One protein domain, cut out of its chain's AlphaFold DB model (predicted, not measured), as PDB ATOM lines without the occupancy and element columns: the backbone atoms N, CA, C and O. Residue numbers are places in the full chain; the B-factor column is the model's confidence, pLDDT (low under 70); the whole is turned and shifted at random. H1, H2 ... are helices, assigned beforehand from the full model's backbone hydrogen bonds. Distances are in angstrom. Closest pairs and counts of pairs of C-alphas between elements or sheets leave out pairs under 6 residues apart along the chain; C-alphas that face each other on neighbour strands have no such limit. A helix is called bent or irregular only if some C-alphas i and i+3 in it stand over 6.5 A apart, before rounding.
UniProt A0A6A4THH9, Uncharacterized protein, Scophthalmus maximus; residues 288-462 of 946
ATOM      1  N   SER A 288      19.647   1.721  30.543       58.69
ATOM      2  CA  SER A 288      19.928   2.785  29.542       58.69
ATOM      3  C   SER A 288      20.013   4.215  30.092       58.69
ATOM      4  O   SER A 288      19.372   4.570  31.078       58.69
ATOM      5  N   ILE A 289      20.841   5.044  29.442       62.78
ATOM      6  CA  ILE A 289      21.086   6.427  29.857       62.78
ATOM      7  C   ILE A 289      20.027   7.348  29.247       62.78
ATOM      8  O   ILE A 289      20.132   7.756  28.089       62.78
ATOM      9  N   THR A 290      18.996   7.671  30.022       64.19
ATOM     10  CA  THR A 290      17.924   8.593  29.619       64.19
ATOM     11  C   THR A 290      18.102   9.969  30.267       64.19
ATOM     12  O   THR A 290      18.791  10.108  31.278       64.19
ATOM     13  N   ALA A 291      17.474  11.008  29.704       62.44
ATOM     14  CA  ALA A 291      17.445  12.337  30.327       62.44
ATOM     15  C   ALA A 291      16.800  12.306  31.728       62.44
ATOM     16  O   ALA A 291      17.218  13.042  32.619       62.44
ATOM     17  N   GLU A 292      15.827  11.411  31.929       62.22
ATOM     18  CA  GLU A 292      15.186  11.183  33.225       62.22
ATOM     19  C   GLU A 292      16.169  10.584  34.237       62.22
ATOM     20  O   GLU A 292      16.293  11.110  35.336       62.22
ATOM     21  N   ALA A 293      16.945   9.567  33.842       64.31
ATOM     22  CA  ALA A 293      17.963   8.954  34.698       64.31
ATOM     23  C   ALA A 293      19.054   9.953  35.124       64.31
ATOM     24  O   ALA A 293      19.487   9.944  36.274       64.31
ATOM     25  N   LEU A 294      19.482  10.849  34.226       66.06
ATOM     26  CA  LEU A 294      20.421  11.919  34.581       66.06
ATOM     27  C   LEU A 294      19.806  12.888  35.595       66.06
ATOM     28  O   LEU A 294      20.447  13.216  36.590       66.06
ATOM     29  N   ARG A 295      18.549  13.298  35.384       66.38
ATOM     30  CA  ARG A 295      17.826  14.175  36.314       66.38
ATOM     31  C   ARG A 295      17.645  13.529  37.690       66.38
ATOM     32  O   ARG A 295      17.813  14.214  38.691       66.38
ATOM     33  N   GLU A 296      17.355  12.230  37.736       60.91
ATOM     34  CA  GLU A 296      17.226  11.449  38.974       60.91
ATOM     35  C   GLU A 296      18.558  11.291  39.730       60.91
ATOM     36  O   GLU A 296      18.550  11.183  40.954       60.91
ATOM     37  N   LEU A 297      19.702  11.306  39.034       62.81
ATOM     38  CA  LEU A 297      21.025  11.255  39.666       62.81
ATOM     39  C   LEU A 297      21.438  12.577  40.323       62.81
ATOM     40  O   LEU A 297      22.251  12.563  41.254       62.81
ATOM     41  N   GLY A 298      20.919  13.712  39.845       67.12
ATOM     42  CA  GLY A 298      21.313  15.035  40.330       67.12
ATOM     43  C   GLY A 298      22.836  15.198  40.349       67.12
ATOM     44  O   GLY A 298      23.523  14.804  39.405       67.12
ATOM     45  N   SER A 299      23.388  15.720  41.447       64.12
ATOM     46  CA  SER A 299      24.837  15.918  41.618       64.12
ATOM     47  C   SER A 299      25.662  14.624  41.573       64.12
ATOM     48  O   SER A 299      26.849  14.686  41.272       64.12
ATOM     49  N   SER A 300      25.055  13.448  41.786       65.94
ATOM     50  CA  SER A 300      25.758  12.153  41.727       65.94
ATOM     51  C   SER A 300      26.191  11.763  40.308       65.94
ATOM     52  O   SER A 300      26.944  10.808  40.128       65.94
ATOM     53  N   VAL A 301      25.751  12.506  39.286       70.69
ATOM     54  CA  VAL A 301      26.197  12.354  37.891       70.69
ATOM     55  C   VAL A 301      27.715  12.503  37.727       70.69
ATOM     56  O   VAL A 301      28.293  11.937  36.799       70.69
ATOM     57  N   THR A 302      28.384  13.217  38.637       70.31
ATOM     58  CA  THR A 302      29.844  13.401  38.625       70.31
ATOM     59  C   THR A 302      30.603  12.099  38.890       70.31
ATOM     60  O   THR A 302      31.812  12.042  38.710       70.31
ATOM     61  N   LEU A 303      29.915  11.016  39.253       69.12
ATOM     62  CA  LEU A 303      30.504   9.686  39.421       69.12
ATOM     63  C   LEU A 303      30.415   8.813  38.168       69.12
ATOM     64  O   LEU A 303      30.885   7.673  38.172       69.12
ATOM     65  N   LEU A 304      29.803   9.312  37.090       72.06
ATOM     66  CA  LEU A 304      29.776   8.599  35.821       72.06
ATOM     67  C   LEU A 304      31.183   8.473  35.237       72.06
ATOM     68  O   LEU A 304      31.955   9.433  35.176       72.06
ATOM     69  N   SER A 305      31.496   7.279  34.738       70.44
ATOM     70  CA  SER A 305      32.750   7.053  34.024       70.44
ATOM     71  C   SER A 305      32.814   7.884  32.740       70.44
ATOM     72  O   SER A 305      31.797   8.162  32.099       70.44
ATOM     73  N   LEU A 306      34.031   8.197  32.289       72.19
ATOM     74  CA  LEU A 306      34.262   8.883  31.013       72.19
ATOM     75  C   LEU A 306      33.614   8.145  29.826       72.19
ATOM     76  O   LEU A 306      33.106   8.774  28.897       72.19
ATOM     77  N   LYS A 307      33.554   6.806  29.872       72.38
ATOM     78  CA  LYS A 307      32.879   5.982  28.855       72.38
ATOM     79  C   LYS A 307      31.357   6.183  28.848       72.38
ATOM     80  O   LYS A 307      30.752   6.228  27.785       72.38
ATOM     81  N   GLN A 308      30.737   6.325  30.019       76.19
ATOM     82  CA  GLN A 308      29.298   6.594  30.130       76.19
ATOM     83  C   GLN A 308      28.957   8.029  29.733       76.19
ATOM     84  O   GLN A 308      27.978   8.260  29.032       76.19
ATOM     85  N   LEU A 309      29.783   9.001  30.122       78.44
ATOM     86  CA  LEU A 309      29.594  10.385  29.690       78.44
ATOM     87  C   LEU A 309      29.789  10.526  28.182       78.44
ATOM     88  O   LEU A 309      29.049  11.258  27.531       78.44
ATOM     89  N   SER A 310      30.735   9.780  27.603       75.19
ATOM     90  CA  SER A 310      30.978   9.771  26.158       75.19
ATOM     91  C   SER A 310      29.890   9.060  25.337       75.19
ATOM     92  O   SER A 310      29.818   9.287  24.128       75.19
ATOM     93  N   SER A 311      28.975   8.301  25.947       77.19
ATOM     94  CA  SER A 311      27.803   7.743  25.255       77.19
ATOM     95  C   SER A 311      26.543   8.620  25.338       77.19
ATOM     96  O   SER A 311      25.557   8.316  24.671       77.19
ATOM     97  N   LEU A 312      26.570   9.736  26.081       77.00
ATOM     98  CA  LEU A 312      25.445  10.679  26.190       77.00
ATOM     99  C   LEU A 312      25.125  11.401  24.871       77.00
ATOM    100  O   LEU A 312      26.036  11.763  24.120       77.00
ATOM    101  N   SER A 313      23.843  11.686  24.618       74.69
ATOM    102  CA  SER A 313      23.416  12.579  23.531       74.69
ATOM    103  C   SER A 313      23.487  14.054  23.954       74.69
ATOM    104  O   SER A 313      23.177  14.402  25.094       74.69
ATOM    105  N   ALA A 314      23.874  14.943  23.029       70.19
ATOM    106  CA  ALA A 314      24.035  16.377  23.307       70.19
ATOM    107  C   ALA A 314      22.709  17.080  23.664       70.19
ATOM    108  O   ALA A 314      22.665  17.947  24.533       70.19
ATOM    109  N   THR A 315      21.594  16.660  23.054       67.81
ATOM    110  CA  THR A 315      20.256  17.222  23.317       67.81
ATOM    111  C   THR A 315      19.807  17.024  24.764       67.81
ATOM    112  O   THR A 315      19.184  17.912  25.340       67.81
ATOM    113  N   ASN A 316      20.156  15.885  25.368       64.62
ATOM    114  CA  ASN A 316      19.781  15.561  26.745       64.62
ATOM    115  C   ASN A 316      20.681  16.271  27.767       64.62
ATOM    116  O   ASN A 316      20.272  16.479  28.907       64.62
ATOM    117  N   LEU A 317      21.892  16.660  27.358       72.19
ATOM    118  CA  LEU A 317      22.884  17.284  28.227       72.19
ATOM    119  C   LEU A 317      22.543  18.747  28.535       72.19
ATOM    120  O   LEU A 317      22.620  19.169  29.686       72.19
ATOM    121  N   LYS A 318      22.099  19.504  27.523       71.69
ATOM    122  CA  LYS A 318      21.803  20.940  27.642       71.69
ATOM    123  C   LYS A 318      20.809  21.263  28.763       71.69
ATOM    124  O   LYS A 318      21.113  22.042  29.660       71.69
ATOM    125  N   GLY A 319      19.623  20.653  28.715       69.94
ATOM    126  CA  GLY A 319      18.581  20.889  29.721       69.94
ATOM    127  C   GLY A 319      18.959  20.354  31.103       69.94
ATOM    128  O   GLY A 319      18.463  20.838  32.115       69.94
ATOM    129  N   PHE A 320      19.855  19.371  31.169       74.56
ATOM    130  CA  PHE A 320      20.330  18.818  32.429       74.56
ATOM    131  C   PHE A 320      21.331  19.744  33.134       74.56
ATOM    132  O   PHE A 320      21.153  20.030  34.316       74.56
ATOM    133  N   LEU A 321      22.336  20.268  32.421       77.06
ATOM    134  CA  LEU A 321      23.357  21.151  33.005       77.06
ATOM    135  C   LEU A 321      22.760  22.431  33.600       77.06
ATOM    136  O   LEU A 321      23.194  22.870  34.663       77.06
ATOM    137  N   GLN A 322      21.719  22.978  32.969       72.88
ATOM    138  CA  GLN A 322      20.982  24.133  33.492       72.88
ATOM    139  C   GLN A 322      20.276  23.837  34.830       72.88
ATOM    140  O   GLN A 322      20.172  24.724  35.671       72.88
ATOM    141  N   ASN A 323      19.835  22.596  35.056       70.12
ATOM    142  CA  ASN A 323      19.137  22.188  36.282       70.12
ATOM    143  C   ASN A 323      20.083  21.748  37.412       70.12
ATOM    144  O   ASN A 323      19.703  21.795  38.578       70.12
ATOM    145  N   LEU A 324      21.302  21.309  37.082       68.81
ATOM    146  CA  LEU A 324      22.296  20.840  38.056       68.81
ATOM    147  C   LEU A 324      22.867  21.975  38.921       68.81
ATOM    148  O   LEU A 324      23.323  21.744  40.040       68.81
ATOM    149  N   GLY A 325      22.855  23.197  38.385       62.62
ATOM    150  CA  GLY A 325      23.436  24.376  39.012       62.62
ATOM    151  C   GLY A 325      24.975  24.439  38.934       62.62
ATOM    152  O   GLY A 325      25.638  23.541  38.397       62.62
ATOM    153  N   PRO A 326      25.571  25.524  39.466       64.69
ATOM    154  CA  PRO A 326      27.000  25.820  39.327       64.69
ATOM    155  C   PRO A 326      27.912  25.024  40.278       64.69
ATOM    156  O   PRO A 326      29.131  25.070  40.131       64.69
ATOM    157  N   GLU A 327      27.359  24.304  41.259       65.81
ATOM    158  CA  GLU A 327      28.148  23.708  42.351       65.81
ATOM    159  C   GLU A 327      28.581  22.250  42.116       65.81
ATOM    160  O   GLU A 327      29.304  21.678  42.936       65.81
ATOM    161  N   ALA A 328      28.200  21.649  40.986       72.06
ATOM    162  CA  ALA A 328      28.617  20.294  40.636       72.06
ATOM    163  C   ALA A 328      30.142  20.190  40.442       72.06
ATOM    164  O   ALA A 328      30.745  20.950  39.684       72.06
ATOM    165  N   GLN A 329      30.760  19.221  41.121       73.62
ATOM    166  CA  GLN A 329      32.206  18.991  41.089       73.62
ATOM    167  C   GLN A 329      32.563  17.914  40.065       73.62
ATOM    168  O   GLN A 329      32.644  16.728  40.378       73.62
ATOM    169  N   TRP A 330      32.740  18.339  38.822       78.00
ATOM    170  CA  TRP A 330      33.191  17.477  37.735       78.00
ATOM    171  C   TRP A 330      34.710  17.300  37.765       78.00
ATOM    172  O   TRP A 330      35.435  18.257  38.042       78.00
ATOM    173  N   SER A 331      35.208  16.122  37.389       74.56
ATOM    174  CA  SER A 331      36.632  15.980  37.073       74.56
ATOM    175  C   SER A 331      36.966  16.701  35.763       74.56
ATOM    176  O   SER A 331      36.115  16.837  34.879       74.56
ATOM    177  N   LYS A 332      38.219  17.132  35.587       75.62
ATOM    178  CA  LYS A 332      38.673  17.848  34.377       75.62
ATOM    179  C   LYS A 332      38.398  17.060  33.093       75.62
ATOM    180  O   LYS A 332      37.882  17.600  32.112       75.62
ATOM    181  N   SER A 333      38.672  15.757  33.121       72.88
ATOM    182  CA  SER A 333      38.407  14.837  32.014       72.88
ATOM    183  C   SER A 333      36.912  14.751  31.690       72.88
ATOM    184  O   SER A 333      36.526  14.780  30.520       72.88
ATOM    185  N   GLN A 334      36.048  14.722  32.713       81.44
ATOM    186  CA  GLN A 334      34.596  14.762  32.521       81.44
ATOM    187  C   GLN A 334      34.164  16.089  31.899       81.44
ATOM    188  O   GLN A 334      33.451  16.076  30.895       81.44
ATOM    189  N   GLN A 335      34.638  17.221  32.434       84.81
ATOM    190  CA  GLN A 335      34.316  18.547  31.909       84.81
ATOM    191  C   GLN A 335      34.650  18.641  30.417       84.81
ATOM    192  O   GLN A 335      33.814  19.055  29.616       84.81
ATOM    193  N   ARG A 336      35.838  18.183  30.011       78.06
ATOM    194  CA  ARG A 336      36.287  18.251  28.616       78.06
ATOM    195  C   ARG A 336      35.470  17.366  27.676       78.06
ATOM    196  O   ARG A 336      35.133  17.801  26.576       78.06
ATOM    197  N   ILE A 337      35.103  16.154  28.099       80.25
ATOM    198  CA  ILE A 337      34.204  15.285  27.319       80.25
ATOM    199  C   ILE A 337      32.839  15.947  27.137       80.25
ATOM    200  O   ILE A 337      32.302  15.951  26.029       80.25
ATOM    201  N   LEU A 338      32.287  16.516  28.208       84.88
ATOM    202  CA  LEU A 338      30.984  17.170  28.193       84.88
ATOM    203  C   LEU A 338      30.984  18.426  27.312       84.88
ATOM    204  O   LEU A 338      30.094  18.577  26.478       84.88
ATOM    205  N   VAL A 339      32.016  19.267  27.416       85.12
ATOM    206  CA  VAL A 339      32.221  20.433  26.541       85.12
ATOM    207  C   VAL A 339      32.338  20.005  25.076       85.12
ATOM    208  O   VAL A 339      31.636  20.544  24.219       85.12
ATOM    209  N   ASN A 340      33.170  19.003  24.775       80.12
ATOM    210  CA  ASN A 340      33.351  18.507  23.410       80.12
ATOM    211  C   ASN A 340      32.056  17.933  22.827       80.12
ATOM    212  O   ASN A 340      31.790  18.119  21.641       80.12
ATOM    213  N   LYS A 341      31.239  17.265  23.646       80.88
ATOM    214  CA  LYS A 341      29.922  16.772  23.235       80.88
ATOM    215  C   LYS A 341      28.919  17.884  22.984       80.88
ATOM    216  O   LYS A 341      28.176  17.801  22.014       80.88
ATOM    217  N   GLN A 342      28.872  18.878  23.864       78.06
ATOM    218  CA  GLN A 342      27.881  19.945  23.793       78.06
ATOM    219  C   GLN A 342      28.135  20.883  22.610       78.06
ATOM    220  O   GLN A 342      27.190  21.352  21.983       78.06
ATOM    221  N   LEU A 343      29.405  21.165  22.316       74.75
ATOM    222  CA  LEU A 343      29.806  22.177  21.337       74.75
ATOM    223  C   LEU A 343      30.396  21.597  20.040       74.75
ATOM    224  O   LEU A 343      30.752  22.366  19.143       74.75
ATOM    225  N   GLU A 344      30.523  20.269  19.940       69.12
ATOM    226  CA  GLU A 344      31.148  19.557  18.811       69.12
ATOM    227  C   GLU A 344      32.500  20.172  18.397       69.12
ATOM    228  O   GLU A 344      32.791  20.390  17.214       69.12
ATOM    229  N   LEU A 345      33.329  20.525  19.384       61.69
ATOM    230  CA  LEU A 345      34.560  21.276  19.154       61.69
ATOM    231  C   LEU A 345      35.565  20.437  18.359       61.69
ATOM    232  O   LEU A 345      36.244  19.569  18.897       61.69
ATOM    233  N   LYS A 346      35.698  20.736  17.063       53.25
ATOM    234  CA  LYS A 346      36.757  20.168  16.212       53.25
ATOM    235  C   LYS A 346      38.087  20.930  16.309       53.25
ATOM    236  O   LYS A 346      39.081  20.413  15.815       53.25
ATOM    237  N   LYS A 347      38.094  22.140  16.902       62.34
ATOM    238  CA  LYS A 347      39.235  23.033  17.243       62.34
ATOM    239  C   LYS A 347      38.698  24.344  17.855       62.34
ATOM    240  O   LYS A 347      37.486  24.436  18.030       62.34
ATOM    241  N   CYS A 348      39.578  25.310  18.167       71.88
ATOM    242  CA  CYS A 348      39.346  26.648  18.761       71.88
ATOM    243  C   CYS A 348      38.260  27.502  18.059       71.88
ATOM    244  O   CYS A 348      38.538  28.542  17.468       71.88
ATOM    245  N   LYS A 349      37.013  27.026  18.069       75.81
ATOM    246  CA  LYS A 349      35.845  27.623  17.424       75.81
ATOM    247  C   LYS A 349      35.325  28.774  18.280       75.81
ATOM    248  O   LYS A 349      35.407  28.729  19.504       75.81
ATOM    249  N   VAL A 350      34.760  29.783  17.623       78.50
ATOM    250  CA  VAL A 350      34.043  30.878  18.289       78.50
ATOM    251  C   VAL A 350      32.824  30.313  19.021       78.50
ATOM    252  O   VAL A 350      32.033  29.578  18.428       78.50
ATOM    253  N   VAL A 351      32.677  30.679  20.293       83.38
ATOM    254  CA  VAL A 351      31.556  30.295  21.163       83.38
ATOM    255  C   VAL A 351      30.740  31.547  21.488       83.38
ATOM    256  O   VAL A 351      31.317  32.602  21.772       83.38
ATOM    257  N   SER A 352      29.410  31.455  21.386       85.88
ATOM    258  CA  SER A 352      28.509  32.576  21.685       85.88
ATOM    259  C   SER A 352      28.359  32.798  23.191       85.88
ATOM    260  O   SER A 352      28.651  31.907  23.993       85.88
ATOM    261  N   GLY A 353      27.856  33.966  23.594       82.69
ATOM    262  CA  GLY A 353      27.571  34.233  25.001       82.69
ATOM    263  C   GLY A 353      26.557  33.248  25.596       82.69
ATOM    264  O   GLY A 353      26.717  32.765  26.715       82.69
ATOM    265  N   LYS A 354      25.556  32.861  24.797       83.19
ATOM    266  CA  LYS A 354      24.536  31.877  25.180       83.19
ATOM    267  C   LYS A 354      25.125  30.486  25.410       83.19
ATOM    268  O   LYS A 354      24.764  29.833  26.382       83.19
ATOM    269  N   ASP A 355      26.044  30.055  24.550       84.62
ATOM    270  CA  ASP A 355      26.705  28.753  24.687       84.62
ATOM    271  C   ASP A 355      27.560  28.686  25.962       84.62
ATOM    272  O   ASP A 355      27.586  27.653  26.628       84.62
ATOM    273  N   LEU A 356      28.223  29.788  26.337       84.38
ATOM    274  CA  LEU A 356      28.964  29.881  27.599       84.38
ATOM    275  C   LEU A 356      28.039  29.745  28.818       84.38
ATOM    276  O   LEU A 356      28.363  29.005  29.745       84.38
ATOM    277  N   ILE A 357      26.883  30.419  28.807       82.56
ATOM    278  CA  ILE A 357      25.873  30.299  29.872       82.56
ATOM    279  C   ILE A 357      25.324  28.874  29.936       82.56
ATOM    280  O   ILE A 357      25.178  28.317  31.021       82.56
ATOM    281  N   ASP A 358      25.040  28.261  28.788       82.50
ATOM    282  CA  ASP A 358      24.452  26.923  28.715       82.50
ATOM    283  C   ASP A 358      25.387  25.827  29.270       82.50
ATOM    284  O   ASP A 358      24.908  24.767  29.673       82.50
ATOM    285  N   LEU A 359      26.702  26.074  29.338       84.31
ATOM    286  CA  LEU A 359      27.680  25.133  29.896       84.31
ATOM    287  C   LEU A 359      27.716  25.090  31.432       84.31
ATOM    288  O   LEU A 359      28.128  24.069  31.985       84.31
ATOM    289  N   GLN A 360      27.292  26.155  32.124       84.06
ATOM    290  CA  GLN A 360      27.224  26.219  33.595       84.06
ATOM    291  C   GLN A 360      28.508  25.689  34.284       84.06
ATOM    292  O   GLN A 360      29.610  26.147  33.982       84.06
ATOM    293  N   SER A 361      28.388  24.702  35.185       80.31
ATOM    294  CA  SER A 361      29.489  24.087  35.953       80.31
ATOM    295  C   SER A 361      30.534  23.348  35.103       80.31
ATOM    296  O   SER A 361      31.592  22.982  35.611       80.31
ATOM    297  N   VAL A 362      30.273  23.137  33.811       86.94
ATOM    298  CA  VAL A 362      31.177  22.451  32.873       86.94
ATOM    299  C   VAL A 362      32.028  23.449  32.080       86.94
ATOM    300  O   VAL A 362      33.009  23.056  31.453       86.94
ATOM    301  N   ALA A 363      31.705  24.748  32.116       86.75
ATOM    302  CA  ALA A 363      32.402  25.779  31.341       86.75
ATOM    303  C   ALA A 363      33.913  25.848  31.636       86.75
ATOM    304  O   ALA A 363      34.698  26.215  30.765       86.75
ATOM    305  N   GLU A 364      34.340  25.422  32.825       85.69
ATOM    306  CA  GLU A 364      35.752  25.278  33.193       85.69
ATOM    307  C   GLU A 364      36.526  24.321  32.263       85.69
ATOM    308  O   GLU A 364      37.723  24.513  32.041       85.69
ATOM    309  N   GLY A 365      35.855  23.342  31.650       84.12
ATOM    310  CA  GLY A 365      36.439  22.419  30.674       84.12
ATOM    311  C   GLY A 365      36.729  23.036  29.305       84.12
ATOM    312  O   GLY A 365      37.305  22.360  28.451       84.12
ATOM    313  N   LEU A 366      36.349  24.299  29.069       87.44
ATOM    314  CA  LEU A 366      36.666  24.997  27.826       87.44
ATOM    315  C   LEU A 366      38.182  25.200  27.682       87.44
ATOM    316  O   LEU A 366      38.837  25.617  28.645       87.44
ATOM    317  N   PRO A 367      38.747  24.946  26.488       85.88
ATOM    318  CA  PRO A 367      40.138  25.269  26.211       85.88
ATOM    319  C   PRO A 367      40.397  26.779  26.215       85.88
ATOM    320  O   PRO A 367      39.559  27.554  25.740       85.88
ATOM    321  N   SER A 368      41.586  27.211  26.644       87.19
ATOM    322  CA  SER A 368      41.978  28.632  26.649       87.19
ATOM    323  C   SER A 368      41.837  29.281  25.271       87.19
ATOM    324  O   SER A 368      41.354  30.406  25.155       87.19
ATOM    325  N   CYS A 369      42.167  28.558  24.198       85.31
ATOM    326  CA  CYS A 369      42.021  29.090  22.844       85.31
ATOM    327  C   CYS A 369      40.556  29.365  22.457       85.31
ATOM    328  O   CYS A 369      40.287  30.298  21.707       85.31
ATOM    329  N   VAL A 370      39.598  28.595  22.985       87.69
ATOM    330  CA  VAL A 370      38.164  28.834  22.768       87.69
ATOM    331  C   VAL A 370      37.720  30.072  23.541       87.69
ATOM    332  O   VAL A 370      37.055  30.936  22.975       87.69
ATOM    333  N   LEU A 371      38.149  30.208  24.799       89.00
ATOM    334  CA  LEU A 371      37.846  31.374  25.639       89.00
ATOM    335  C   LEU A 371      38.395  32.680  25.046       89.00
ATOM    336  O   LEU A 371      37.715  33.702  25.090       89.00
ATOM    337  N   LYS A 372      39.570  32.631  24.406       87.75
ATOM    338  CA  LYS A 372      40.187  33.766  23.694       87.75
ATOM    339  C   LYS A 372      39.316  34.326  22.566       87.75
ATOM    340  O   LYS A 372      39.379  35.519  22.269       87.75
ATOM    341  N   HIS A 373      38.521  33.464  21.937       84.75
ATOM    342  CA  HIS A 373      37.618  33.799  20.836       84.75
ATOM    343  C   HIS A 373      36.145  33.801  21.249       84.75
ATOM    344  O   HIS A 373      35.271  33.955  20.393       84.75
ATOM    345  N   ALA A 374      35.850  33.617  22.535       83.88
ATOM    346  CA  ALA A 374      34.485  33.608  23.015       83.88
ATOM    347  C   ALA A 374      33.906  35.021  22.969       83.88
ATOM    348  O   ALA A 374      34.567  36.004  23.320       83.88
ATOM    349  N   LYS A 375      32.637  35.130  22.577       83.88
ATOM    350  CA  LYS A 375      31.917  36.405  22.552       83.88
ATOM    351  C   LYS A 375      31.426  36.791  23.949       83.88
ATOM    352  O   LYS A 375      30.248  37.049  24.157       83.88
ATOM    353  N   ALA A 376      32.341  36.850  24.916       77.62
ATOM    354  CA  ALA A 376      32.035  37.187  26.306       77.62
ATOM    355  C   ALA A 376      31.378  38.575  26.452       77.62
ATOM    356  O   ALA A 376      30.652  38.807  27.413       77.62
ATOM    357  N   GLN A 377      31.580  39.471  25.475       81.56
ATOM    358  CA  GLN A 377      30.913  40.774  25.421       81.56
ATOM    359  C   GLN A 377      29.379  40.646  25.367       81.56
ATOM    360  O   GLN A 377      28.693  41.477  25.948       81.56
ATOM    361  N   GLU A 378      28.843  39.583  24.748       85.81
ATOM    362  CA  GLU A 378      27.397  39.303  24.687       85.81
ATOM    363  C   GLU A 378      26.791  38.987  26.071       85.81
ATOM    364  O   GLU A 378      25.573  38.980  26.206       85.81
ATOM    365  N   ILE A 379      27.620  38.718  27.091       81.69
ATOM    366  CA  ILE A 379      27.196  38.375  28.462       81.69
ATOM    367  C   ILE A 379      27.522  39.499  29.456       81.69
ATOM    368  O   ILE A 379      27.237  39.376  30.640       81.69
ATOM    369  N   LEU A 380      28.129  40.613  29.032       84.06
ATOM    370  CA  LEU A 380      28.522  41.670  29.979       84.06
ATOM    371  C   LEU A 380      27.340  42.273  30.750       84.06
ATOM    372  O   LEU A 380      27.546  42.805  31.838       84.06
ATOM    373  N   ASP A 381      26.129  42.167  30.208       84.19
ATOM    374  CA  ASP A 381      24.904  42.638  30.854       84.19
ATOM    375  C   ASP A 381      24.305  41.609  31.844       84.19
ATOM    376  O   ASP A 381      23.336  41.916  32.533       84.19
ATOM    377  N   ASP A 382      24.910  40.418  31.971       85.62
ATOM    378  CA  ASP A 382      24.616  39.405  32.998       85.62
ATOM    379  C   ASP A 382      25.873  39.123  33.859       85.62
ATOM    380  O   ASP A 382      26.604  38.140  33.654       85.62
ATOM    381  N   PRO A 383      26.172  40.005  34.833       79.12
ATOM    382  CA  PRO A 383      27.381  39.901  35.645       79.12
ATOM    383  C   PRO A 383      27.395  38.659  36.546       79.12
ATOM    384  O   PRO A 383      28.476  38.157  36.864       79.12
ATOM    385  N   GLU A 384      26.230  38.134  36.944       83.25
ATOM    386  CA  GLU A 384      26.162  36.951  37.806       83.25
ATOM    387  C   GLU A 384      26.463  35.676  37.010       83.25
ATOM    388  O   GLU A 384      27.203  34.820  37.497       83.25
ATOM    389  N   ALA A 385      26.009  35.567  35.755       83.44
ATOM    390  CA  ALA A 385      26.408  34.466  34.878       83.44
ATOM    391  C   ALA A 385      27.923  34.457  34.621       83.44
ATOM    392  O   ALA A 385      28.569  33.416  34.773       83.44
ATOM    393  N   LEU A 386      28.519  35.613  34.301       82.56
ATOM    394  CA  LEU A 386      29.970  35.731  34.105       82.56
ATOM    395  C   LEU A 386      30.758  35.379  35.366       82.56
ATOM    396  O   LEU A 386      31.766  34.670  35.296       82.56
ATOM    397  N   LYS A 387      30.299  35.841  36.529       84.12
ATOM    398  CA  LYS A 387      30.890  35.502  37.824       84.12
ATOM    399  C   LYS A 387      30.799  34.001  38.101       84.12
ATOM    400  O   LYS A 387      31.794  33.416  38.515       84.12
ATOM    401  N   ASN A 388      29.663  33.365  37.822       83.31
ATOM    402  CA  ASN A 388      29.472  31.928  38.025       83.31
ATOM    403  C   ASN A 388      30.364  31.083  37.105       83.31
ATOM    404  O   ASN A 388      31.006  30.149  37.579       83.31
ATOM    405  N   ILE A 389      30.471  31.450  35.825       84.38
ATOM    406  CA  ILE A 389      31.339  30.772  34.848       84.38
ATOM    407  C   ILE A 389      32.817  30.930  35.228       84.38
ATOM    408  O   ILE A 389      33.586  29.971  35.177       84.38
ATOM    409  N   SER A 390      33.222  32.135  35.636       86.81
ATOM    410  CA  SER A 390      34.618  32.442  35.957       86.81
ATOM    411  C   SER A 390      35.069  31.969  37.339       86.81
ATOM    412  O   SER A 390      36.270  31.829  37.557       86.81
ATOM    413  N   LYS A 391      34.142  31.682  38.265       85.31
ATOM    414  CA  LYS A 391      34.417  31.318  39.670       85.31
ATOM    415  C   LYS A 391      35.476  30.221  39.828       85.31
ATOM    416  O   LYS A 391      36.242  30.259  40.785       85.31
ATOM    417  N   ARG A 392      35.490  29.249  38.912       78.19
ATOM    418  CA  ARG A 392      36.327  28.039  38.976       78.19
ATOM    419  C   ARG A 392      37.413  27.987  37.896       78.19
ATOM    420  O   ARG A 392      38.154  27.019  37.825       78.19
ATOM    421  N   MET A 393      37.518  29.010  37.048       86.75
ATOM    422  CA  MET A 393      38.531  29.032  35.994       86.75
ATOM    423  C   MET A 393      39.906  29.404  36.552       86.75
ATOM    424  O   MET A 393      40.034  30.317  37.368       86.75
ATOM    425  N   GLY A 394      40.937  28.726  36.047       87.19
ATOM    426  CA  GLY A 394      42.330  29.094  36.277       87.19
ATOM    427  C   GLY A 394      42.690  30.462  35.684       87.19
ATOM    428  O   GLY A 394      42.002  30.987  34.801       87.19
ATOM    429  N   ARG A 395      43.778  31.061  36.166       88.44
ATOM    430  CA  ARG A 395      44.270  32.388  35.773       88.44
ATOM    431  C   ARG A 395      44.537  32.482  34.277       88.44
ATOM    432  O   ARG A 395      44.185  33.502  33.685       88.44
ATOM    433  N   GLY A 396      45.101  31.441  33.658       90.00
ATOM    434  CA  GLY A 396      45.369  31.420  32.216       90.00
ATOM    435  C   GLY A 396      44.075  31.517  31.408       90.00
ATOM    436  O   GLY A 396      43.934  32.372  30.530       90.00
ATOM    437  N   LYS A 397      43.067  30.728  31.797       90.81
ATOM    438  CA  LYS A 397      41.723  30.740  31.198       90.81
ATOM    439  C   LYS A 397      40.985  32.055  31.428       90.81
ATOM    440  O   LYS A 397      40.398  32.599  30.492       90.81
ATOM    441  N   LEU A 398      41.054  32.611  32.637       92.50
ATOM    442  CA  LEU A 398      40.495  33.929  32.951       92.50
ATOM    443  C   LEU A 398      41.151  35.029  32.108       92.50
ATOM    444  O   LEU A 398      40.466  35.928  31.617       92.50
ATOM    445  N   LYS A 399      42.470  34.954  31.901       92.94
ATOM    446  CA  LYS A 399      43.209  35.890  31.049       92.94
ATOM    447  C   LYS A 399      42.838  35.723  29.574       92.94
ATOM    448  O   LYS A 399      42.660  36.724  28.880       92.94
ATOM    449  N   ALA A 400      42.637  34.491  29.107       92.00
ATOM    450  CA  ALA A 400      42.125  34.211  27.766       92.00
ATOM    451  C   ALA A 400      40.709  34.778  27.572       92.00
ATOM    452  O   ALA A 400      40.439  35.443  26.575       92.00
ATOM    453  N   MET A 401      39.823  34.612  28.552       91.44
ATOM    454  CA  MET A 401      38.478  35.186  28.513       91.44
ATOM    455  C   MET A 401      38.507  36.725  28.502       91.44
ATOM    456  O   MET A 401      37.802  37.351  27.710       91.44
ATOM    457  N   LEU A 402      39.380  37.352  29.303       91.38
ATOM    458  CA  LEU A 402      39.589  38.804  29.280       91.38
ATOM    459  C   LEU A 402      40.155  39.290  27.934       91.38
ATOM    460  O   LEU A 402      39.836  40.394  27.486       91.38
ATOM    461  N   HIS A 403      40.955  38.470  27.250       89.31
ATOM    462  CA  HIS A 403      41.418  38.766  25.895       89.31
ATOM    463  C   HIS A 403      40.257  38.823  24.886       89.31
ATOM    464  O   HIS A 403      40.277  39.677  23.996       89.31
ATOM    465  N   GLY A 404      39.220  37.995  25.048       85.00
ATOM    466  CA  GLY A 404      37.973  38.101  24.277       85.00
ATOM    467  C   GLY A 404      37.249  39.442  24.480       85.00
ATOM    468  O   GLY A 404      36.576  39.932  23.577       85.00
ATOM    469  N   LEU A 405      37.468  40.097  25.626       86.88
ATOM    470  CA  LEU A 405      36.932  41.417  25.979       86.88
ATOM    471  C   LEU A 405      37.883  42.581  25.639       86.88
ATOM    472  O   LEU A 405      37.698  43.701  26.111       86.88
ATOM    473  N   ARG A 406      38.931  42.361  24.830       84.19
ATOM    474  CA  ARG A 406      39.959  43.386  24.556       84.19
ATOM    475  C   ARG A 406      39.449  44.656  23.869       84.19
ATOM    476  O   ARG A 406      40.081  45.691  24.032       84.19
ATOM    477  N   ASN A 407      38.340  44.569  23.136       85.75
ATOM    478  CA  ASN A 407      37.744  45.704  22.424       85.75
ATOM    479  C   ASN A 407      36.773  46.520  23.296       85.75
ATOM    480  O   ASN A 407      36.256  47.534  22.841       85.75
ATOM    481  N   VAL A 408      36.496  46.073  24.523       87.81
ATOM    482  CA  VAL A 408      35.595  46.758  25.455       87.81
ATOM    483  C   VAL A 408      36.353  47.880  26.152       87.81
ATOM    484  O   VAL A 408      37.500  47.708  26.576       87.81
ATOM    485  N   ASN A 409      35.706  49.034  26.292       90.12
ATOM    486  CA  ASN A 409      36.326  50.200  26.904       90.12
ATOM    487  C   ASN A 409      36.656  49.934  28.388       90.12
ATOM    488  O   ASN A 409      35.813  49.409  29.117       90.12
ATOM    489  N   PRO A 410      37.848  50.325  28.885       90.25
ATOM    490  CA  PRO A 410      38.247  50.049  30.266       90.25
ATOM    491  C   PRO A 410      37.266  50.522  31.359       90.25
ATOM    492  O   PRO A 410      37.063  49.760  32.304       90.25
ATOM    493  N   PRO A 411      36.606  51.698  31.260       90.12
ATOM    494  CA  PRO A 411      35.584  52.095  32.234       90.12
ATOM    495  C   PRO A 411      34.378  51.144  32.277       90.12
ATOM    496  O   PRO A 411      33.885  50.826  33.355       90.12
ATOM    497  N   GLU A 412      33.937  50.644  31.118       89.38
ATOM    498  CA  GLU A 412      32.838  49.675  31.032       89.38
ATOM    499  C   GLU A 412      33.231  48.339  31.677       89.38
ATOM    500  O   GLU A 412      32.438  47.749  32.411       89.38
ATOM    501  N   LEU A 413      34.478  47.890  31.485       89.06
ATOM    502  CA  LEU A 413      35.001  46.686  32.139       89.06
ATOM    503  C   LEU A 413      34.986  46.808  33.665       89.06
ATOM    504  O   LEU A 413      34.578  45.866  34.340       89.06
ATOM    505  N   VAL A 414      35.403  47.957  34.208       87.69
ATOM    506  CA  VAL A 414      35.400  48.191  35.661       87.69
ATOM    507  C   VAL A 414      33.979  48.142  36.222       87.69
ATOM    508  O   VAL A 414      33.758  47.544  37.271       87.69
ATOM    509  N   GLN A 415      33.005  48.706  35.506       86.50
ATOM    510  CA  GLN A 415      31.605  48.690  35.930       86.50
ATOM    511  C   GLN A 415      31.004  47.279  35.886       86.50
ATOM    512  O   GLN A 415      30.444  46.815  36.883       86.50
ATOM    513  N   LYS A 416      31.143  46.579  34.754       86.88
ATOM    514  CA  LYS A 416      30.392  45.345  34.473       86.88
ATOM    515  C   LYS A 416      31.052  44.067  34.994       86.88
ATOM    516  O   LYS A 416      30.348  43.132  35.362       86.88
ATOM    517  N   LEU A 417      32.384  43.996  35.078       87.19
ATOM    518  CA  LEU A 417      33.057  42.777  35.540       87.19
ATOM    519  C   LEU A 417      32.999  42.627  37.060       87.19
ATOM    520  O   LEU A 417      33.180  43.589  37.798       87.19
ATOM    521  N   SER A 418      32.796  41.404  37.540       80.06
ATOM    522  CA  SER A 418      32.845  41.045  38.961       80.06
ATOM    523  C   SER A 418      33.564  39.704  39.146       80.06
ATOM    524  O   SER A 418      33.875  39.012  38.174       80.06
ATOM    525  N   GLY A 419      33.854  39.332  40.393       83.81
ATOM    526  CA  GLY A 419      34.470  38.047  40.720       83.81
ATOM    527  C   GLY A 419      35.918  37.900  40.216       83.81
ATOM    528  O   GLY A 419      36.639  38.894  40.095       83.81
ATOM    529  N   PRO A 420      36.374  36.664  39.931       87.06
ATOM    530  CA  PRO A 420      37.763  36.393  39.547       87.06
ATOM    531  C   PRO A 420      38.232  37.102  38.273       87.06
ATOM    532  O   PRO A 420      39.401  37.465  38.185       87.06
ATOM    533  N   LEU A 421      37.337  37.359  37.310       89.00
ATOM    534  CA  LEU A 421      37.680  38.093  36.083       89.00
ATOM    535  C   LEU A 421      38.126  39.532  36.351       89.00
ATOM    536  O   LEU A 421      38.959  40.057  35.622       89.00
ATOM    537  N   PHE A 422      37.610  40.183  37.398       88.62
ATOM    538  CA  PHE A 422      38.048  41.538  37.732       88.62
ATOM    539  C   PHE A 422      39.523  41.557  38.177       88.62
ATOM    540  O   PHE A 422      40.287  42.456  37.819       88.62
ATOM    541  N   ARG A 423      39.963  40.519  38.899       88.25
ATOM    542  CA  ARG A 423      41.348  40.385  39.386       88.25
ATOM    543  C   ARG A 423      42.374  40.234  38.262       88.25
ATOM    544  O   ARG A 423      43.544  40.513  38.486       88.25
ATOM    545  N   THR A 424      41.959  39.810  37.066       89.44
ATOM    546  CA  THR A 424      42.869  39.616  35.920       89.44
ATOM    547  C   THR A 424      43.065  40.871  35.067       89.44
ATOM    548  O   THR A 424      43.896  40.872  34.146       89.44
ATOM    549  N   ILE A 425      42.337  41.957  35.368       90.62
ATOM    550  CA  ILE A 425      42.539  43.262  34.736       90.62
ATOM    551  C   ILE A 425      43.898  43.815  35.179       90.62
ATOM    552  O   ILE A 425      44.125  44.079  36.361       90.62
ATOM    553  N   SER A 426      44.794  44.022  34.212       91.19
ATOM    554  CA  SER A 426      46.126  44.577  34.459       91.19
ATOM    555  C   SER A 426      46.064  46.020  34.958       91.19
ATOM    556  O   SER A 426      45.161  46.788  34.603       91.19
ATOM    557  N   LEU A 427      47.081  46.434  35.722       88.94
ATOM    558  CA  LEU A 427      47.216  47.823  36.172       88.94
ATOM    559  C   LEU A 427      47.177  48.818  35.009       88.94
ATOM    560  O   LEU A 427      46.593  49.890  35.133       88.94
ATOM    561  N   ASN A 428      47.755  48.468  33.858       88.19
ATOM    562  CA  ASN A 428      47.752  49.336  32.682       88.19
ATOM    563  C   ASN A 428      46.335  49.562  32.135       88.19
ATOM    564  O   ASN A 428      46.003  50.678  31.737       88.19
ATOM    565  N   ARG A 429      45.474  48.537  32.151       89.25
ATOM    566  CA  ARG A 429      44.059  48.686  31.782       89.25
ATOM    567  C   ARG A 429      43.275  49.465  32.838       89.25
ATOM    568  O   ARG A 429      42.504  50.344  32.466       89.25
ATOM    569  N   LEU A 430      43.514  49.222  34.129       89.06
ATOM    570  CA  LEU A 430      42.877  49.989  35.212       89.06
ATOM    571  C   LEU A 430      43.261  51.474  35.194       89.06
ATOM    572  O   LEU A 430      42.408  52.331  35.413       89.06
ATOM    573  N   LYS A 431      44.515  51.801  34.861       88.81
ATOM    574  CA  LYS A 431      44.961  53.186  34.646       88.81
ATOM    575  C   LYS A 431      44.161  53.872  33.540       88.81
ATOM    576  O   LYS A 431      43.694  54.990  33.734       88.81
ATOM    577  N   LYS A 432      43.926  53.176  32.422       90.50
ATOM    578  CA  LYS A 432      43.098  53.671  31.307       90.50
ATOM    579  C   LYS A 432      41.614  53.816  31.667       90.50
ATOM    580  O   LYS A 432      40.923  54.596  31.023       90.50
ATOM    581  N   ALA A 433      41.122  53.099  32.681       88.88
ATOM    582  CA  ALA A 433      39.747  53.249  33.162       88.88
ATOM    583  C   ALA A 433      39.519  54.556  33.944       88.88
ATOM    584  O   ALA A 433      38.373  54.963  34.098       88.88
ATOM    585  N   ASN A 434      40.595  55.213  34.401       86.56
ATOM    586  CA  ASN A 434      40.573  56.490  35.120       86.56
ATOM    587  C   ASN A 434      39.552  56.520  36.272       86.56
ATOM    588  O   ASN A 434      38.625  57.325  36.284       86.56
ATOM    589  N   ILE A 435      39.727  55.615  37.238       83.12
ATOM    590  CA  ILE A 435      38.850  55.511  38.410       83.12
ATOM    591  C   ILE A 435      38.914  56.815  39.219       83.12
ATOM    592  O   ILE A 435      39.991  57.228  39.657       83.12
ATOM    593  N   THR A 436      37.759  57.452  39.428       81.94
ATOM    594  CA  THR A 436      37.661  58.749  40.126       81.94
ATOM    595  C   THR A 436      36.976  58.677  41.492       81.94
ATOM    596  O   THR A 436      37.125  59.610  42.277       81.94
ATOM    597  N   SER A 437      36.193  57.631  41.775       76.50
ATOM    598  CA  SER A 437      35.507  57.429  43.066       76.50
ATOM    599  C   SER A 437      35.662  55.988  43.539       76.50
ATOM    600  O   SER A 437      35.760  55.085  42.707       76.50
ATOM    601  N   LEU A 438      35.674  55.782  44.858       71.50
ATOM    602  CA  LEU A 438      35.766  54.449  45.455       71.50
ATOM    603  C   LEU A 438      34.524  53.604  45.139       71.50
ATOM    604  O   LEU A 438      34.666  52.409  44.908       71.50
ATOM    605  N   ASP A 439      33.355  54.234  44.990       74.94
ATOM    606  CA  ASP A 439      32.086  53.568  44.644       74.94
ATOM    607  C   ASP A 439      32.171  52.776  43.326       74.94
ATOM    608  O   ASP A 439      31.452  51.805  43.118       74.94
ATOM    609  N   GLN A 440      33.079  53.155  42.414       77.19
ATOM    610  CA  GLN A 440      33.279  52.444  41.144       77.19
ATOM    611  C   GLN A 440      33.902  51.051  41.330       77.19
ATOM    612  O   GLN A 440      33.861  50.235  40.407       77.19
ATOM    613  N   VAL A 441      34.510  50.788  42.490       76.88
ATOM    614  CA  VAL A 441      35.233  49.547  42.799       76.88
ATOM    615  C   VAL A 441      34.899  48.964  44.177       76.88
ATOM    616  O   VAL A 441      35.518  47.978  44.562       76.88
ATOM    617  N   GLU A 442      33.932  49.530  44.904       69.81
ATOM    618  CA  GLU A 442      33.598  49.142  46.284       69.81
ATOM    619  C   GLU A 442      33.215  47.657  46.402       69.81
ATOM    620  O   GLU A 442      33.755  46.945  47.245       69.81
ATOM    621  N   ASP A 443      32.388  47.154  45.482       72.81
ATOM    622  CA  ASP A 443      31.938  45.754  45.464       72.81
ATOM    623  C   ASP A 443      32.875  44.806  44.689       72.81
ATOM    624  O   ASP A 443      32.520  43.659  44.385       72.81
ATOM    625  N   LYS A 444      34.065  45.271  44.286       78.69
ATOM    626  CA  LYS A 444      34.972  44.503  43.423       78.69
ATOM    627  C   LYS A 444      36.059  43.812  44.249       78.69
ATOM    628  O   LYS A 444      36.718  44.447  45.070       78.69
ATOM    629  N   PRO A 445      36.326  42.516  44.010       79.56
ATOM    630  CA  PRO A 445      37.383  41.814  44.720       79.56
ATOM    631  C   PRO A 445      38.754  42.204  44.148       79.56
ATOM    632  O   PRO A 445      39.213  41.591  43.186       79.56
ATOM    633  N   LEU A 446      39.408  43.201  44.742       78.19
ATOM    634  CA  LEU A 446      40.714  43.703  44.302       78.19
ATOM    635  C   LEU A 446      41.863  42.762  44.697       78.19
ATOM    636  O   LEU A 446      41.844  42.151  45.766       78.19
ATOM    637  N   THR A 447      42.891  42.667  43.852       79.25
ATOM    638  CA  THR A 447      44.202  42.148  44.282       79.25
ATOM    639  C   THR A 447      44.934  43.192  45.131       79.25
ATOM    640  O   THR A 447      44.597  44.376  45.074       79.25
ATOM    641  N   LEU A 448      45.964  42.783  45.885       73.62
ATOM    642  CA  LEU A 448      46.814  43.711  46.649       73.62
ATOM    643  C   LEU A 448      47.344  44.842  45.753       73.62
ATOM    644  O   LEU A 448      47.228  46.019  46.081       73.62
ATOM    645  N   THR A 449      47.827  44.472  44.571       78.38
ATOM    646  CA  THR A 449      48.326  45.374  43.537       78.38
ATOM    647  C   THR A 449      47.282  46.389  43.065       78.38
ATOM    648  O   THR A 449      47.551  47.591  42.993       78.38
ATOM    649  N   GLN A 450      46.069  45.921  42.757       83.06
ATOM    650  CA  GLN A 450      44.967  46.780  42.321       83.06
ATOM    651  C   GLN A 450      44.511  47.710  43.454       83.06
ATOM    652  O   GLN A 450      44.275  48.895  43.213       83.06
ATOM    653  N   ALA A 451      44.434  47.202  44.686       78.94
ATOM    654  CA  ALA A 451      44.065  47.973  45.869       78.94
ATOM    655  C   ALA A 451      45.089  49.075  46.175       78.94
ATOM    656  O   ALA A 451      44.694  50.219  46.394       78.94
ATOM    657  N   ALA A 452      46.389  48.770  46.107       72.56
ATOM    658  CA  ALA A 452      47.459  49.751  46.277       72.56
ATOM    659  C   ALA A 452      47.365  50.880  45.236       72.56
ATOM    660  O   ALA A 452      47.473  52.059  45.577       72.56
ATOM    661  N   TYR A 453      47.089  50.537  43.973       80.88
ATOM    662  CA  TYR A 453      46.871  51.524  42.916       80.88
ATOM    663  C   TYR A 453      45.647  52.414  43.185       80.88
ATOM    664  O   TYR A 453      45.756  53.639  43.109       80.88
ATOM    665  N   VAL A 454      44.491  51.818  43.504       75.88
ATOM    666  CA  VAL A 454      43.254  52.566  43.785       75.88
ATOM    667  C   VAL A 454      43.443  53.479  44.991       75.88
ATOM    668  O   VAL A 454      43.078  54.648  44.916       75.88
ATOM    669  N   ALA A 455      44.056  52.986  46.069       67.38
ATOM    670  CA  ALA A 455      44.352  53.782  47.252       67.38
ATOM    671  C   ALA A 455      45.203  55.003  46.883       67.38
ATOM    672  O   ALA A 455      44.764  56.131  47.087       67.38
ATOM    673  N   LYS A 456      46.355  54.811  46.231       69.38
ATOM    674  CA  LYS A 456      47.215  55.928  45.813       69.38
ATOM    675  C   LYS A 456      46.461  56.943  44.950       69.38
ATOM    676  O   LYS A 456      46.505  58.139  45.213       69.38
ATOM    677  N   LYS A 457      45.650  56.465  44.001       73.12
ATOM    678  CA  LYS A 457      44.824  57.332  43.152       73.12
ATOM    679  C   LYS A 457      43.799  58.152  43.949       73.12
ATOM    680  O   LYS A 457      43.597  59.322  43.638       73.12
ATOM    681  N   MET A 458      43.153  57.574  44.964       75.81
ATOM    682  CA  MET A 458      42.204  58.298  45.827       75.81
ATOM    683  C   MET A 458      42.899  59.334  46.716       75.81
ATOM    684  O   MET A 458      42.315  60.385  46.994       75.81
ATOM    685  N   GLN A 459      44.135  59.053  47.136       65.06
ATOM    686  CA  GLN A 459      44.980  59.989  47.875       65.06
ATOM    687  C   GLN A 459      45.350  61.191  47.011       65.06
ATOM    688  O   GLN A 459      45.096  62.317  47.424       65.06
ATOM    689  N   ASP A 460      45.831  60.957  45.789       72.31
ATOM    690  CA  ASP A 460      46.185  62.022  44.842       72.31
ATOM    691  C   ASP A 460      44.985  62.923  44.503       72.31
ATOM    692  O   ASP A 460      45.133  64.115  44.238       72.31
ATOM    693  N   LEU A 461      43.771  62.363  44.521       67.56
ATOM    694  CA  LEU A 461      42.531  63.097  44.269       67.56
ATOM    695  C   LEU A 461      41.982  63.834  45.507       67.56
ATOM    696  O   LEU A 461      40.920  64.449  45.402       67.56
ATOM    697  N   ASN A 462      42.644  63.769  46.672       60.47
ATOM    698  CA  ASN A 462      42.134  64.259  47.964       60.47
ATOM    699  C   ASN A 462      40.728  63.720  48.308       60.47
ATOM    700  O   ASN A 462      39.932  64.375  48.981       60.47
TER     701      ASN A 462
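What this domain is: This is residues 288 to 462 of the 946 residues of an uncharacterized protein of Scophthalmus maximus (UniProt A0A6A4THH9). The domain is a rod of short helices stacked one after another along a long axis, roughly in chain order, with H1 to H4 clustered at one end, H5 to H9 and H11 in the middle, and H10, H12 and H13 at the other end. Residues 434 to 447, with no named element, fold back toward the middle before H13 runs out to the far end. The 175 printed residues hold thirteen named helices, H1 to H13, and no named strand; the class is all helix. The whole is only just compact, close to loose, with a radius of gyration of the C-alphas of 18.5 A and spans of 68 by 29 by 23 A.

Where its parts are: H1, residues 291 to 303, begins with C-alpha 291 at (17.445, 12.337, 30.327) and is 16.1 A long; it is irregular, with C-alphas 296 and 299 9.2 A apart. H2 is residues 306 to 310, H3 314 to 324, 15.5 A, and H4 332 to 343, 16.4 A. H5, residues 353 to 365, 15.8 A, is irregular too, with C-alphas 358 and 361 9.3 A apart. H6 is residues 368 to 372, H7 376 to 379, H8 383 to 390, H9 395 to 404, H10 410 to 416, H11 420 to 423 and H12 427 to 433. H13, residues 448 to 460, 18.4 A, ends with C-alpha 460 at (46.185, 62.022, 44.842).

How they stand to each other: Helix packing is mostly crossed: of the seven pairs of helices that touch and have a tilt between their lines, one is at a shallow tilt. H1 touches H3 at a steep tilt of 65 degrees, C-alphas 291 and 316 closest at 5.4 A. H2 touches H4, C-alphas 306 and 334 closest at 6.1 A. H5 is the hub, touching H3, H4, H7 and H8. H4 and H5 form a helical hairpin at a shallow tilt of 22 degrees, opposite ways, C-alphas 335 and 365 closest at 4.6 A. H9 touches H6, C-alphas 400 and 372 closest at 4.5 A, and H11, C-alphas 398 and 421 closest at 5.9 A. H10 and H12 are about perpendicular at 84 degrees and touch, C-alphas 411 and 433 closest at 4.4 A. H13, with residues 449 to 453 alone, only just touches H12, with 3 pairs of C-alphas within 8 A, 427 and 450 closest at 6.6 A. Every O i to N i+4 pair is within hydrogen-bond range in H2, H4, H6, H8, H9, H10, H12 and H13, against 4 of 9 in H1, 4 of 7 in H3 and 3 of 9 in H5; O i to N i+3 pairs are within range in 8 of 10 in both H1 and H5, and H7 and H11 are too short for an i+4 pair.

The domain as a whole: The C-alphas of Ser 288 and Asn 462, the two farthest apart, are 67.9 A apart. The printed part has no cut, and the link from H12 to H13 is long, with 14 residues. The mean pLDDT of the printed part is 79.0; 31 residues are under 70, among them residues 288 to 300 and 344 to 347.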